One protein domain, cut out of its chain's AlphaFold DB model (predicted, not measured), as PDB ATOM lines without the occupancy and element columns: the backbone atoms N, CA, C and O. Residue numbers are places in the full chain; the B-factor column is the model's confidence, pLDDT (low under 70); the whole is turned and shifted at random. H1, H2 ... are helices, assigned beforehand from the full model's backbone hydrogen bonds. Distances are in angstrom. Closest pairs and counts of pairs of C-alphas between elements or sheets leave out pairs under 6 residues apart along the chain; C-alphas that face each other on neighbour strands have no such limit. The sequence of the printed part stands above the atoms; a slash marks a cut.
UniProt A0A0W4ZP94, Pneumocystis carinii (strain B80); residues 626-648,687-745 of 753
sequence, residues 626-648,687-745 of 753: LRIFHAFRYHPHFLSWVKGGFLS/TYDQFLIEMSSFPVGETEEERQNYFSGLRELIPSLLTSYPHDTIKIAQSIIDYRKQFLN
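This is residues 626 to 648 and 687 to 745 of the 753 residues of a protein of Pneumocystis carinii (strain B80) (UniProt A0A0W4ZP94). Three longer helices, H3, H4 and H5, run side by side as a triangle, H4 and H5 forming a hairpin; the short H1 and H2 lie on the side away from H4. The printed part has 82 residues with five named helices, H1 to H5 in order, and no named strand: all helix. It is compact, with a radius of gyration of the C-alphas of 12.6 A, and spans 36 by 33 by 21 A.

H1, residues 630 to 634, is near H3, residues 688 to 697. H2, residues 638 to 641, is apart from H4, residues 704 to 724. H3 touches residues 729 to 736 alone of H5, residues 729 to 744, the same way at a shallow tilt of 4 degrees; the closest C-alphas, of Tyr 688 and Thr 729, are 7.2 A apart. The hairpin H4 and H5 touch, opposite ways at a shallow tilt of 30 degrees; the closest C-alphas, of Leu 721 and Ile 732, are 6.1 A apart. Every O i to N i+4 pair is within hydrogen-bond range in H3 and H5, 15 of 17 in H4 and 0 of 1 in H1, where 2 of 2 O i to N i+3 pairs are; H2 is too short for an i+4 pair.

H1 begins at C-alpha 630 (192.740, 235.629, 258.317). H3 is 14.1 A long, H4 30.3 A and H5 22.7 A, ending at C-alpha 744 (184.607, 239.528, 242.973).

Residues 649 to 686 are not printed; C-alphas 648 and 687 are 11.0 A apart. No printed residue is under 70 in pLDDT.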
ATOM      1  N   LEU A 626     201.753 236.919 253.919       85.19
ATOM      2  CA  LEU A 626     200.294 236.982 253.818       85.19
ATOM      3  C   LEU A 626     199.582 235.827 254.546       85.19
ATOM      4  O   LEU A 626     198.404 235.950 254.867       85.19
ATOM      5  N   ARG A 627     200.303 234.741 254.876       88.00
ATOM      6  CA  ARG A 627     199.837 233.632 255.731       88.00
ATOM      7  C   ARG A 627     199.371 234.071 257.124       88.00
ATOM      8  O   ARG A 627     198.642 233.324 257.766       88.00
ATOM      9  N   ILE A 628     199.786 235.249 257.595       84.88
ATOM     10  CA  ILE A 628     199.426 235.781 258.919       84.88
ATOM     11  C   ILE A 628     197.989 236.342 258.935       84.88
ATOM     12  O   ILE A 628     197.338 236.329 259.978       84.88
ATOM     13  N   PHE A 629     197.457 236.801 257.797       87.81
ATOM     14  CA  PHE A 629     196.113 237.382 257.732       87.81
ATOM     15  C   PHE A 629     195.022 236.308 257.685       87.81
ATOM     16  O   PHE A 629     195.120 235.346 256.927       87.81
ATOM     17  N   HIS A 630     193.906 236.524 258.384       87.44
ATOM     18  CA  HIS A 630     192.740 235.629 258.317       87.44
ATOM     19  C   HIS A 630     192.164 235.502 256.892       87.44
ATOM     20  O   HIS A 630     191.671 234.440 256.516       87.44
ATOM     21  N   ALA A 631     192.330 236.539 256.059       88.88
ATOM     22  CA  ALA A 631     192.011 236.523 254.628       88.88
ATOM     23  C   ALA A 631     192.729 235.402 253.840       88.88
ATOM     24  O   ALA A 631     192.231 234.951 252.810       88.88
ATOM     25  N   PHE A 632     193.850 234.872 254.344       91.44
ATOM     26  CA  PHE A 632     194.538 233.719 253.758       91.44
ATOM     27  C   PHE A 632     193.649 232.465 253.664       91.44
ATOM     28  O   PHE A 632     193.867 231.642 252.778       91.44
ATOM     29  N   ARG A 633     192.602 232.340 254.498       91.88
ATOM     30  CA  ARG A 633     191.592 231.264 254.410       91.88
ATOM     31  C   ARG A 633     190.904 231.181 253.041       91.88
ATOM     32  O   ARG A 633     190.532 230.089 252.630       91.88
ATOM     33  N   TYR A 634     190.792 232.294 252.315       92.19
ATOM     34  CA  TYR A 634     190.167 232.352 250.986       92.19
ATOM     35  C   TYR A 634     191.138 232.020 249.833       92.19
ATOM     36  O   TYR A 634     190.751 232.041 248.666       92.19
ATOM     37  N   HIS A 635     192.402 231.701 250.134       91.50
ATOM     38  CA  HIS A 635     193.416 231.385 249.129       91.50
ATOM     39  C   HIS A 635     193.116 230.050 248.412       91.50
ATOM     40  O   HIS A 635     192.873 229.047 249.087       91.50
ATOM     41  N   PRO A 636     193.208 229.952 247.068       90.31
ATOM     42  CA  PRO A 636     192.864 228.724 246.333       90.31
ATOM     43  C   PRO A 636     193.675 227.495 246.783       90.31
ATOM     44  O   PRO A 636     193.134 226.402 246.918       90.31
ATOM     45  N   HIS A 637     194.959 227.682 247.099       90.56
ATOM     46  CA  HIS A 637     195.847 226.641 247.639       90.56
ATOM     47  C   HIS A 637     195.865 226.540 249.182       90.56
ATOM     48  O   HIS A 637     196.785 225.956 249.750       90.56
ATOM     49  N   PHE A 638     194.881 227.103 249.896       93.12
ATOM     50  CA  PHE A 638     194.852 227.051 251.365       93.12
ATOM     51  C   PHE A 638     194.860 225.605 251.893       93.12
ATOM     52  O   PHE A 638     195.675 225.267 252.750       93.12
ATOM     53  N   LEU A 639     194.022 224.725 251.331       94.31
ATOM     54  CA  LEU A 639     193.909 223.322 251.759       94.31
ATOM     55  C   LEU A 639     195.185 222.492 251.539       94.31
ATOM     56  O   LEU A 639     195.452 221.587 252.325       94.31
ATOM     57  N   SER A 640     195.985 222.787 250.509       93.69
ATOM     58  CA  SER A 640     197.256 222.084 250.267       93.69
ATOM     59  C   SER A 640     198.394 222.586 251.160       93.69
ATOM     60  O   SER A 640     199.349 221.851 251.405       93.69
ATOM     61  N   TRP A 641     198.300 223.814 251.676       91.62
ATOM     62  CA  TRP A 641     199.306 224.408 252.560       91.62
ATOM     63  C   TRP A 641     198.987 224.259 254.054       91.62
ATOM     64  O   TRP A 641     199.906 224.185 254.875       91.62
ATOM     65  N   VAL A 642     197.708 224.207 254.430       93.12
ATOM     66  CA  VAL A 642     197.264 224.188 255.828       93.12
ATOM     67  C   VAL A 642     196.831 222.789 256.251       93.12
ATOM     68  O   VAL A 642     195.712 222.340 256.011       93.12
ATOM     69  N   LYS A 643     197.726 222.108 256.975       90.44
ATOM     70  CA  LYS A 643     197.415 220.843 257.655       90.44
ATOM     71  C   LYS A 643     196.260 221.069 258.643       90.44
ATOM     72  O   LYS A 643     196.326 221.963 259.489       90.44
ATOM     73  N   GLY A 644     195.201 220.270 258.511       90.38
ATOM     74  CA  GLY A 644     193.934 220.435 259.241       90.38
ATOM     75  C   GLY A 644     192.865 221.271 258.518       90.38
ATOM     76  O   GLY A 644     191.759 221.393 259.036       90.38
ATOM     77  N   GLY A 645     193.158 221.821 257.335       94.00
ATOM     78  CA  GLY A 645     192.192 222.566 256.524       94.00
ATOM     79  C   GLY A 645     191.620 223.796 257.235       94.00
ATOM     80  O   GLY A 645     192.294 224.441 258.037       94.00
ATOM     81  N   PHE A 646     190.367 224.144 256.933       93.75
ATOM     82  CA  PHE A 646     189.737 225.382 257.414       93.75
ATOM     83  C   PHE A 646     189.511 225.438 258.932       93.75
ATOM     84  O   PHE A 646     189.541 226.518 259.515       93.75
ATOM     85  N   LEU A 647     189.388 224.282 259.593       92.69
ATOM     86  CA  LEU A 647     189.291 224.174 261.055       92.69
ATOM     87  C   LEU A 647     190.672 224.117 261.748       92.69
ATOM     88  O   LEU A 647     190.765 223.814 262.941       92.69
ATOM     89  N   SER A 648     191.765 224.388 261.023       92.44
ATOM     90  CA  SER A 648     193.117 224.330 261.583       92.44
ATOM     91  C   SER A 648     193.358 225.424 262.623       92.44
ATOM     92  O   SER A 648     193.316 226.623 262.338       92.44
ATOM     93  N   THR A 687     184.349 226.018 266.682       92.12
ATOM     94  CA  THR A 687     183.268 225.072 266.338       92.12
ATOM     95  C   THR A 687     182.843 225.262 264.883       92.12
ATOM     96  O   THR A 687     183.126 226.298 264.280       92.12
ATOM     97  N   TYR A 688     182.145 224.280 264.315       91.62
ATOM     98  CA  TYR A 688     181.654 224.368 262.940       91.62
ATOM     99  C   TYR A 688     180.774 225.609 262.709       91.62
ATOM    100  O   TYR A 688     181.009 226.367 261.773       91.62
ATOM    101  N   ASP A 689     179.844 225.888 263.620       92.12
ATOM    102  CA  ASP A 689     178.930 227.034 263.513       92.12
ATOM    103  C   ASP A 689     179.691 228.365 263.635       92.12
ATOM    104  O   ASP A 689     179.458 229.294 262.866       92.12
ATOM    105  N   GLN A 690     180.678 228.441 264.538       92.50
ATOM    106  CA  GLN A 690     181.575 229.598 264.663       92.50
ATOM    107  C   GLN A 690     182.440 229.805 263.414       92.50
ATOM    108  O   GLN A 690     182.833 230.934 263.123       92.50
ATOM    109  N   PHE A 691     182.774 228.730 262.699       92.62
ATOM    110  CA  PHE A 691     183.510 228.784 261.442       92.62
ATOM    111  C   PHE A 691     182.627 229.291 260.292       92.62
ATOM    112  O   PHE A 691     183.047 230.190 259.565       92.62
ATOM    113  N   LEU A 692     181.386 228.804 260.177       93.31
ATOM    114  CA  LEU A 692     180.415 229.323 259.207       93.31
ATOM    115  C   LEU A 692     180.104 230.802 259.444       93.31
ATOM    116  O   LEU A 692     180.099 231.580 258.492       93.31
ATOM    117  N   ILE A 693     179.882 231.201 260.701       92.56
ATOM    118  CA  ILE A 693     179.644 232.602 261.071       92.56
ATOM    119  C   ILE A 693     180.839 233.465 260.652       92.56
ATOM    120  O   ILE A 693     180.638 234.483 260.000       92.56
ATOM    121  N   GLU A 694     182.079 233.063 260.939       92.50
ATOM    122  CA  GLU A 694     183.258 233.835 260.523       92.50
ATOM    123  C   GLU A 694     183.374 233.954 258.994       92.50
ATOM    124  O   GLU A 694     183.510 235.063 258.474       92.50
ATOM    125  N   MET A 695     183.285 232.832 258.270       92.19
ATOM    126  CA  MET A 695     183.402 232.809 256.806       92.19
ATOM    127  C   MET A 695     182.293 233.607 256.110       92.19
ATOM    128  O   MET A 695     182.509 234.140 255.023       92.19
ATOM    129  N   SER A 696     181.112 233.704 256.729       91.81
ATOM    130  CA  SER A 696     179.986 234.484 256.207       91.81
ATOM    131  C   SER A 696     179.941 235.935 256.689       91.81
ATOM    132  O   SER A 696     179.245 236.737 256.076       91.81
ATOM    133  N   SER A 697     180.693 236.300 257.734       91.50
ATOM    134  CA  SER A 697     180.744 237.669 258.277       91.50
ATOM    135  C   SER A 697     181.787 238.563 257.603       91.50
ATOM    136  O   SER A 697     181.804 239.766 257.857       91.50
ATOM    137  N   PHE A 698     182.686 238.013 256.781       90.56
ATOM    138  CA  PHE A 698     183.723 238.803 256.115       90.56
ATOM    139  C   PHE A 698     183.093 239.677 255.011       90.56
ATOM    140  O   PHE A 698     182.596 239.115 254.033       90.56
ATOM    141  N   PRO A 699     183.122 241.021 255.113       89.75
ATOM    142  CA  PRO A 699     182.508 241.892 254.118       89.75
ATOM    143  C   PRO A 699     183.277 241.844 252.794       89.75
ATOM    144  O   PRO A 699     184.509 241.846 252.764       89.75
ATOM    145  N   VAL A 700     182.534 241.824 251.692       91.12
ATOM    146  CA  VAL A 700     183.056 241.862 250.324       91.12
ATOM    147  C   VAL A 700     182.257 242.916 249.569       91.12
ATOM    148  O   VAL A 700     181.032 242.900 249.624       91.12
ATOM    149  N   GLY A 701     182.954 243.844 248.915       90.12
ATOM    150  CA  GLY A 701     182.355 245.021 248.287       90.12
ATOM    151  C   GLY A 701     182.873 246.332 248.878       90.12
ATOM    152  O   GLY A 701     183.081 246.461 250.092       90.12
ATOM    153  N   GLU A 702     183.098 247.302 248.000       90.44
ATOM    154  CA  GLU A 702     183.541 248.652 248.349       90.44
ATOM    155  C   GLU A 702     182.325 249.511 248.730       90.44
ATOM    156  O   GLU A 702     182.363 250.208 249.749       90.44
ATOM    157  N   THR A 703     181.210 249.363 248.005       94.94
ATOM    158  CA  THR A 703     179.914 249.952 248.372       94.94
ATOM    159  C   THR A 703     179.154 249.110 249.402       94.94
ATOM    160  O   THR A 703     179.366 247.907 249.560       94.94
ATOM    161  N   GLU A 704     178.231 249.748 250.121       94.88
ATOM    162  CA  GLU A 704     177.355 249.056 251.073       94.88
ATOM    163  C   GLU A 704     176.294 248.190 250.360       94.88
ATOM    164  O   GLU A 704     175.928 247.127 250.857       94.88
ATOM    165  N   GLU A 705     175.877 248.580 249.152       95.69
ATOM    166  CA  GLU A 705     174.969 247.795 248.305       95.69
ATOM    167  C   GLU A 705     175.622 246.483 247.834       95.69
ATOM    168  O   GLU A 705     175.008 245.422 247.935       95.69
ATOM    169  N   GLU A 706     176.890 246.508 247.400       95.62
ATOM    170  CA  GLU A 706     177.656 245.287 247.099       95.62
ATOM    171  C   GLU A 706     177.717 244.344 248.305       95.62
ATOM    172  O   GLU A 706     177.449 243.151 248.166       95.62
ATOM    173  N   ARG A 707     178.014 244.870 249.500       95.69
ATOM    174  CA  ARG A 707     178.088 244.059 250.725       95.69
ATOM    175  C   ARG A 707     176.752 243.415 251.054       95.69
ATOM    176  O   ARG A 707     176.716 242.231 251.381       95.69
ATOM    177  N   GLN A 708     175.657 244.160 250.943       96.56
ATOM    178  CA  GLN A 708     174.317 243.630 251.193       96.56
ATOM    179  C   GLN A 708     173.925 242.572 250.154       96.56
ATOM    180  O   GLN A 708     173.407 241.523 250.539       96.56
ATOM    181  N   ASN A 709     174.272 242.765 248.878       96.94
ATOM    182  CA  ASN A 709     174.091 241.756 247.830       96.94
ATOM    183  C   ASN A 709     174.912 240.478 248.106       96.94
ATOM    184  O   ASN A 709     174.371 239.373 248.027       96.94
ATOM    185  N   TYR A 710     176.182 240.611 248.504       96.88
ATOM    186  CA  TYR A 710     177.046 239.489 248.890       96.88
ATOM    187  C   TYR A 710     176.501 238.728 250.108       96.88
ATOM    188  O   TYR A 710     176.388 237.500 250.086       96.88
ATOM    189  N   PHE A 711     176.098 239.441 251.166       96.75
ATOM    190  CA  PHE A 711     175.489 238.825 252.346       96.75
ATOM    191  C   PHE A 711     174.125 238.186 252.035       96.75
ATOM    192  O   PHE A 711     173.798 237.168 252.643       96.75
ATOM    193  N   SER A 712     173.340 238.725 251.093       96.81
ATOM    194  CA  SER A 712     172.077 238.112 250.660       96.81
ATOM    195  C   SER A 712     172.323 236.780 249.950       96.81
ATOM    196  O   SER A 712     171.773 235.759 250.362       96.81
ATOM    197  N   GLY A 713     173.231 236.744 248.970       97.12
ATOM    198  CA  GLY A 713     173.581 235.498 248.281       97.12
ATOM    199  C   GLY A 713     174.210 234.453 249.210       97.12
ATOM    200  O   GLY A 713     173.894 233.270 249.098       97.12
ATOM    201  N   LEU A 714     175.007 234.862 250.206       97.06
ATOM    202  CA  LEU A 714     175.475 233.950 251.259       97.06
ATOM    203  C   LEU A 714     174.333 233.385 252.121       97.06
ATOM    204  O   LEU A 714     174.379 232.208 252.483       97.06
ATOM    205  N   ARG A 715     173.312 234.189 252.453       96.56
ATOM    206  CA  ARG A 715     172.135 233.745 253.225       96.56
ATOM    207  C   ARG A 715     171.270 232.738 252.468       96.56
ATOM    208  O   ARG A 715     170.622 231.927 253.117       96.56
ATOM    209  N   GLU A 716     171.278 232.756 251.138       97.19
ATOM    210  CA  GLU A 716     170.611 231.752 250.294       97.19
ATOM    211  C   GLU A 716     171.493 230.505 250.090       97.19
ATOM    212  O   GLU A 716     171.035 229.364 250.213       97.19
ATOM    213  N   LEU A 717     172.790 230.713 249.848       97.44
ATOM    214  CA  LEU A 717     173.758 229.650 249.595       97.44
ATOM    215  C   LEU A 717     173.966 228.746 250.819       97.44
ATOM    216  O   LEU A 717     173.901 227.524 250.697       97.44
ATOM    217  N   ILE A 718     174.196 229.307 252.008       96.56
ATOM    218  CA  ILE A 718     174.587 228.522 253.193       96.56
ATOM    219  C   ILE A 718     173.506 227.508 253.631       96.56
ATOM    220  O   ILE A 718     173.870 226.359 253.888       96.56
ATOM    221  N   PRO A 719     172.195 227.828 253.667       97.06
ATOM    222  CA  PRO A 719     171.143 226.844 253.944       97.06
ATOM    223  C   PRO A 719     171.049 225.721 252.903       97.06
ATOM    224  O   PRO A 719     170.854 224.563 253.281       97.06
ATOM    225  N   SER A 720     171.221 226.023 251.609       97.25
ATOM    226  CA  SER A 720     171.216 224.982 250.566       97.25
ATOM    227  C   SER A 720     172.408 224.031 250.723       97.25
ATOM    228  O   SER A 720     172.228 222.814 250.740       97.25
ATOM    229  N   LEU A 721     173.598 224.576 250.993       96.62
ATOM    230  CA  LEU A 721     174.804 223.813 251.312       96.62
ATOM    231  C   LEU A 721     174.652 222.961 252.579       96.62
ATOM    232  O   LEU A 721     175.035 221.794 252.571       96.62
ATOM    233  N   LEU A 722     174.065 223.502 253.651       95.81
ATOM    234  CA  LEU A 722     173.792 222.763 254.892       95.81
ATOM    235  C   LEU A 722     172.787 221.624 254.689       95.81
ATOM    236  O   LEU A 722     172.929 220.574 255.311       95.81
ATOM    237  N   THR A 723     171.809 221.810 253.804       97.19
ATOM    238  CA  THR A 723     170.840 220.768 253.430       97.19
ATOM    239  C   THR A 723     171.512 219.657 252.615       97.19
ATOM    240  O   THR A 723     171.243 218.480 252.839       97.19
ATOM    241  N   SER A 724     172.414 220.010 251.691       97.50
ATOM    242  CA  SER A 724     173.141 219.048 250.847       97.50
ATOM    243  C   SER A 724     174.288 218.323 251.564       97.50
ATOM    244  O   SER A 724     174.571 217.166 251.257       97.50
ATOM    245  N   TYR A 725     174.971 218.993 252.496       96.38
ATOM    246  CA  TYR A 725     176.247 218.549 253.067       96.38
ATOM    247  C   TYR A 725     176.369 218.831 254.582       96.38
ATOM    248  O   TYR A 725     177.372 219.407 255.009       96.38
ATOM    249  N   PRO A 726     175.420 218.397 255.437       92.75
ATOM    250  CA  PRO A 726     175.297 218.840 256.839       92.75
ATOM    251  C   PRO A 726     176.526 218.613 257.741       92.75
ATOM    252  O   PRO A 726     176.582 219.152 258.847       92.75
ATOM    253  N   HIS A 727     177.506 217.813 257.306       90.94
ATOM    254  CA  HIS A 727     178.745 217.528 258.039       90.94
ATOM    255  C   HIS A 727     180.034 217.771 257.223       90.94
ATOM    256  O   HIS A 727     181.128 217.625 257.771       90.94
ATOM    257  N   ASP A 728     179.956 218.150 255.938       95.44
ATOM    258  CA  ASP A 728     181.153 218.344 255.103       95.44
ATOM    259  C   ASP A 728     181.657 219.789 255.164       95.44
ATOM    260  O   ASP A 728     181.450 220.619 254.275       95.44
ATOM    261  N   THR A 729     182.355 220.075 256.259       93.06
ATOM    262  CA  THR A 729     182.917 221.401 256.549       93.06
ATOM    263  C   THR A 729     183.882 221.907 255.466       93.06
ATOM    264  O   THR A 729     184.049 223.116 255.319       93.06
ATOM    265  N   ILE A 730     184.495 221.003 254.688       94.62
ATOM    266  CA  ILE A 730     185.457 221.345 253.636       94.62
ATOM    267  C   ILE A 730     184.716 221.769 252.367       94.62
ATOM    268  O   ILE A 730     185.023 222.838 251.841       94.62
ATOM    269  N   LYS A 731     183.711 221.000 251.917       95.94
ATOM    270  CA  LYS A 731     182.883 221.385 250.759       95.94
ATOM    271  C   LYS A 731     182.173 222.715 250.985       95.94
ATOM    272  O   LYS A 731     182.200 223.572 250.111       95.94
ATOM    273  N   ILE A 732     181.586 222.920 252.165       96.06
ATOM    274  CA  ILE A 732     180.828 224.145 252.457       96.06
ATOM    275  C   ILE A 732     181.757 225.371 252.493       96.06
ATOM    276  O   ILE A 732     181.431 226.408 251.918       96.06
ATOM    277  N   ALA A 733     182.955 225.236 253.068       95.50
ATOM    278  CA  ALA A 733     183.983 226.273 253.005       95.50
ATOM    279  C   ALA A 733     184.445 226.571 251.566       95.50
ATOM    280  O   ALA A 733     184.554 227.738 251.194       95.50
ATOM    281  N   GLN A 734     184.684 225.534 250.751       95.50
ATOM    282  CA  GLN A 734     185.031 225.684 249.333       95.50
ATOM    283  C   GLN A 734     183.939 226.444 248.573       95.50
ATOM    284  O   GLN A 734     184.246 227.427 247.910       95.50
ATOM    285  N   SER A 735     182.668 226.073 248.741       96.38
ATOM    286  CA  SER A 735     181.546 226.743 248.078       96.38
ATOM    287  C   SER A 735     181.393 228.217 248.479       96.38
ATOM    288  O   SER A 735     181.108 229.041 247.616       96.38
ATOM    289  N   ILE A 736     181.643 228.582 249.744       95.62
ATOM    290  CA  ILE A 736     181.681 229.994 250.182       95.62
ATOM    291  C   ILE A 736     182.851 230.745 249.520       95.62
ATOM    292  O   ILE A 736     182.693 231.877 249.063       95.62
ATOM    293  N   ILE A 737     184.028 230.117 249.432       94.62
ATOM    294  CA  ILE A 737     185.217 230.695 248.787       94.62
ATOM    295  C   ILE A 737     185.001 230.872 247.277       94.62
ATOM    296  O   ILE A 737     185.391 231.897 246.719       94.62
ATOM    297  N   ASP A 738     184.370 229.909 246.611       95.00
ATOM    298  CA  ASP A 738     184.109 229.960 245.174       95.00
ATOM    299  C   ASP A 738     182.983 230.948 244.834       95.00
ATOM    300  O   ASP A 738     183.128 231.706 243.876       95.00
ATOM    301  N   TYR A 739     181.947 231.061 245.675       96.50
ATOM    302  CA  TYR A 739     180.970 232.152 245.595       96.50
ATOM    303  C   TYR A 739     181.639 233.529 245.737       96.50
ATOM    304  O   TYR A 739     181.384 234.424 244.935       96.50
ATOM    305  N   ARG A 740     182.577 233.697 246.682       94.62
ATOM    306  CA  ARG A 740     183.351 234.943 246.824       94.62
ATOM    307  C   ARG A 740     184.194 235.273 245.586       94.62
ATOM    308  O   ARG A 740     184.244 236.439 245.202       94.62
ATOM    309  N   LYS A 741     184.838 234.284 244.953       92.69
ATOM    310  CA  LYS A 741     185.584 234.490 243.691       92.69
ATOM    311  C   LYS A 741     184.656 234.913 242.552       92.69
ATOM    312  O   LYS A 741     185.008 235.810 241.796       92.69
ATOM    313  N   GLN A 742     183.483 234.282 242.443       94.88
ATOM    314  CA  GLN A 742     182.463 234.634 241.449       94.88
ATOM    315  C   GLN A 742     181.950 236.063 241.671       94.88
ATOM    316  O   GLN A 742     181.923 236.847 240.731       94.88
ATOM    317  N   PHE A 743     181.634 236.430 242.916       95.50
ATOM    318  CA  PHE A 743     181.179 237.775 243.272       95.50
ATOM    319  C   PHE A 743     182.227 238.856 242.952       95.50
ATOM    320  O   PHE A 743     181.901 239.891 242.377       95.50
ATOM    321  N   LEU A 744     183.503 238.605 243.270       92.75
ATOM    322  CA  LEU A 744     184.607 239.528 242.973       92.75
ATOM    323  C   LEU A 744     185.036 239.546 241.496       92.75
ATOM    324  O   LEU A 744     185.801 240.427 241.115       92.75
ATOM    325  N   ASN A 745     184.599 238.576 240.684       93.12
ATOM    326  CA  ASN A 745     185.084 238.308 239.322       93.12
ATOM    327  C   ASN A 745     186.620 238.143 239.193       93.12
ATOM    328  O   ASN A 745     187.161 238.155 238.088       93.12
TER     329      ASN A 745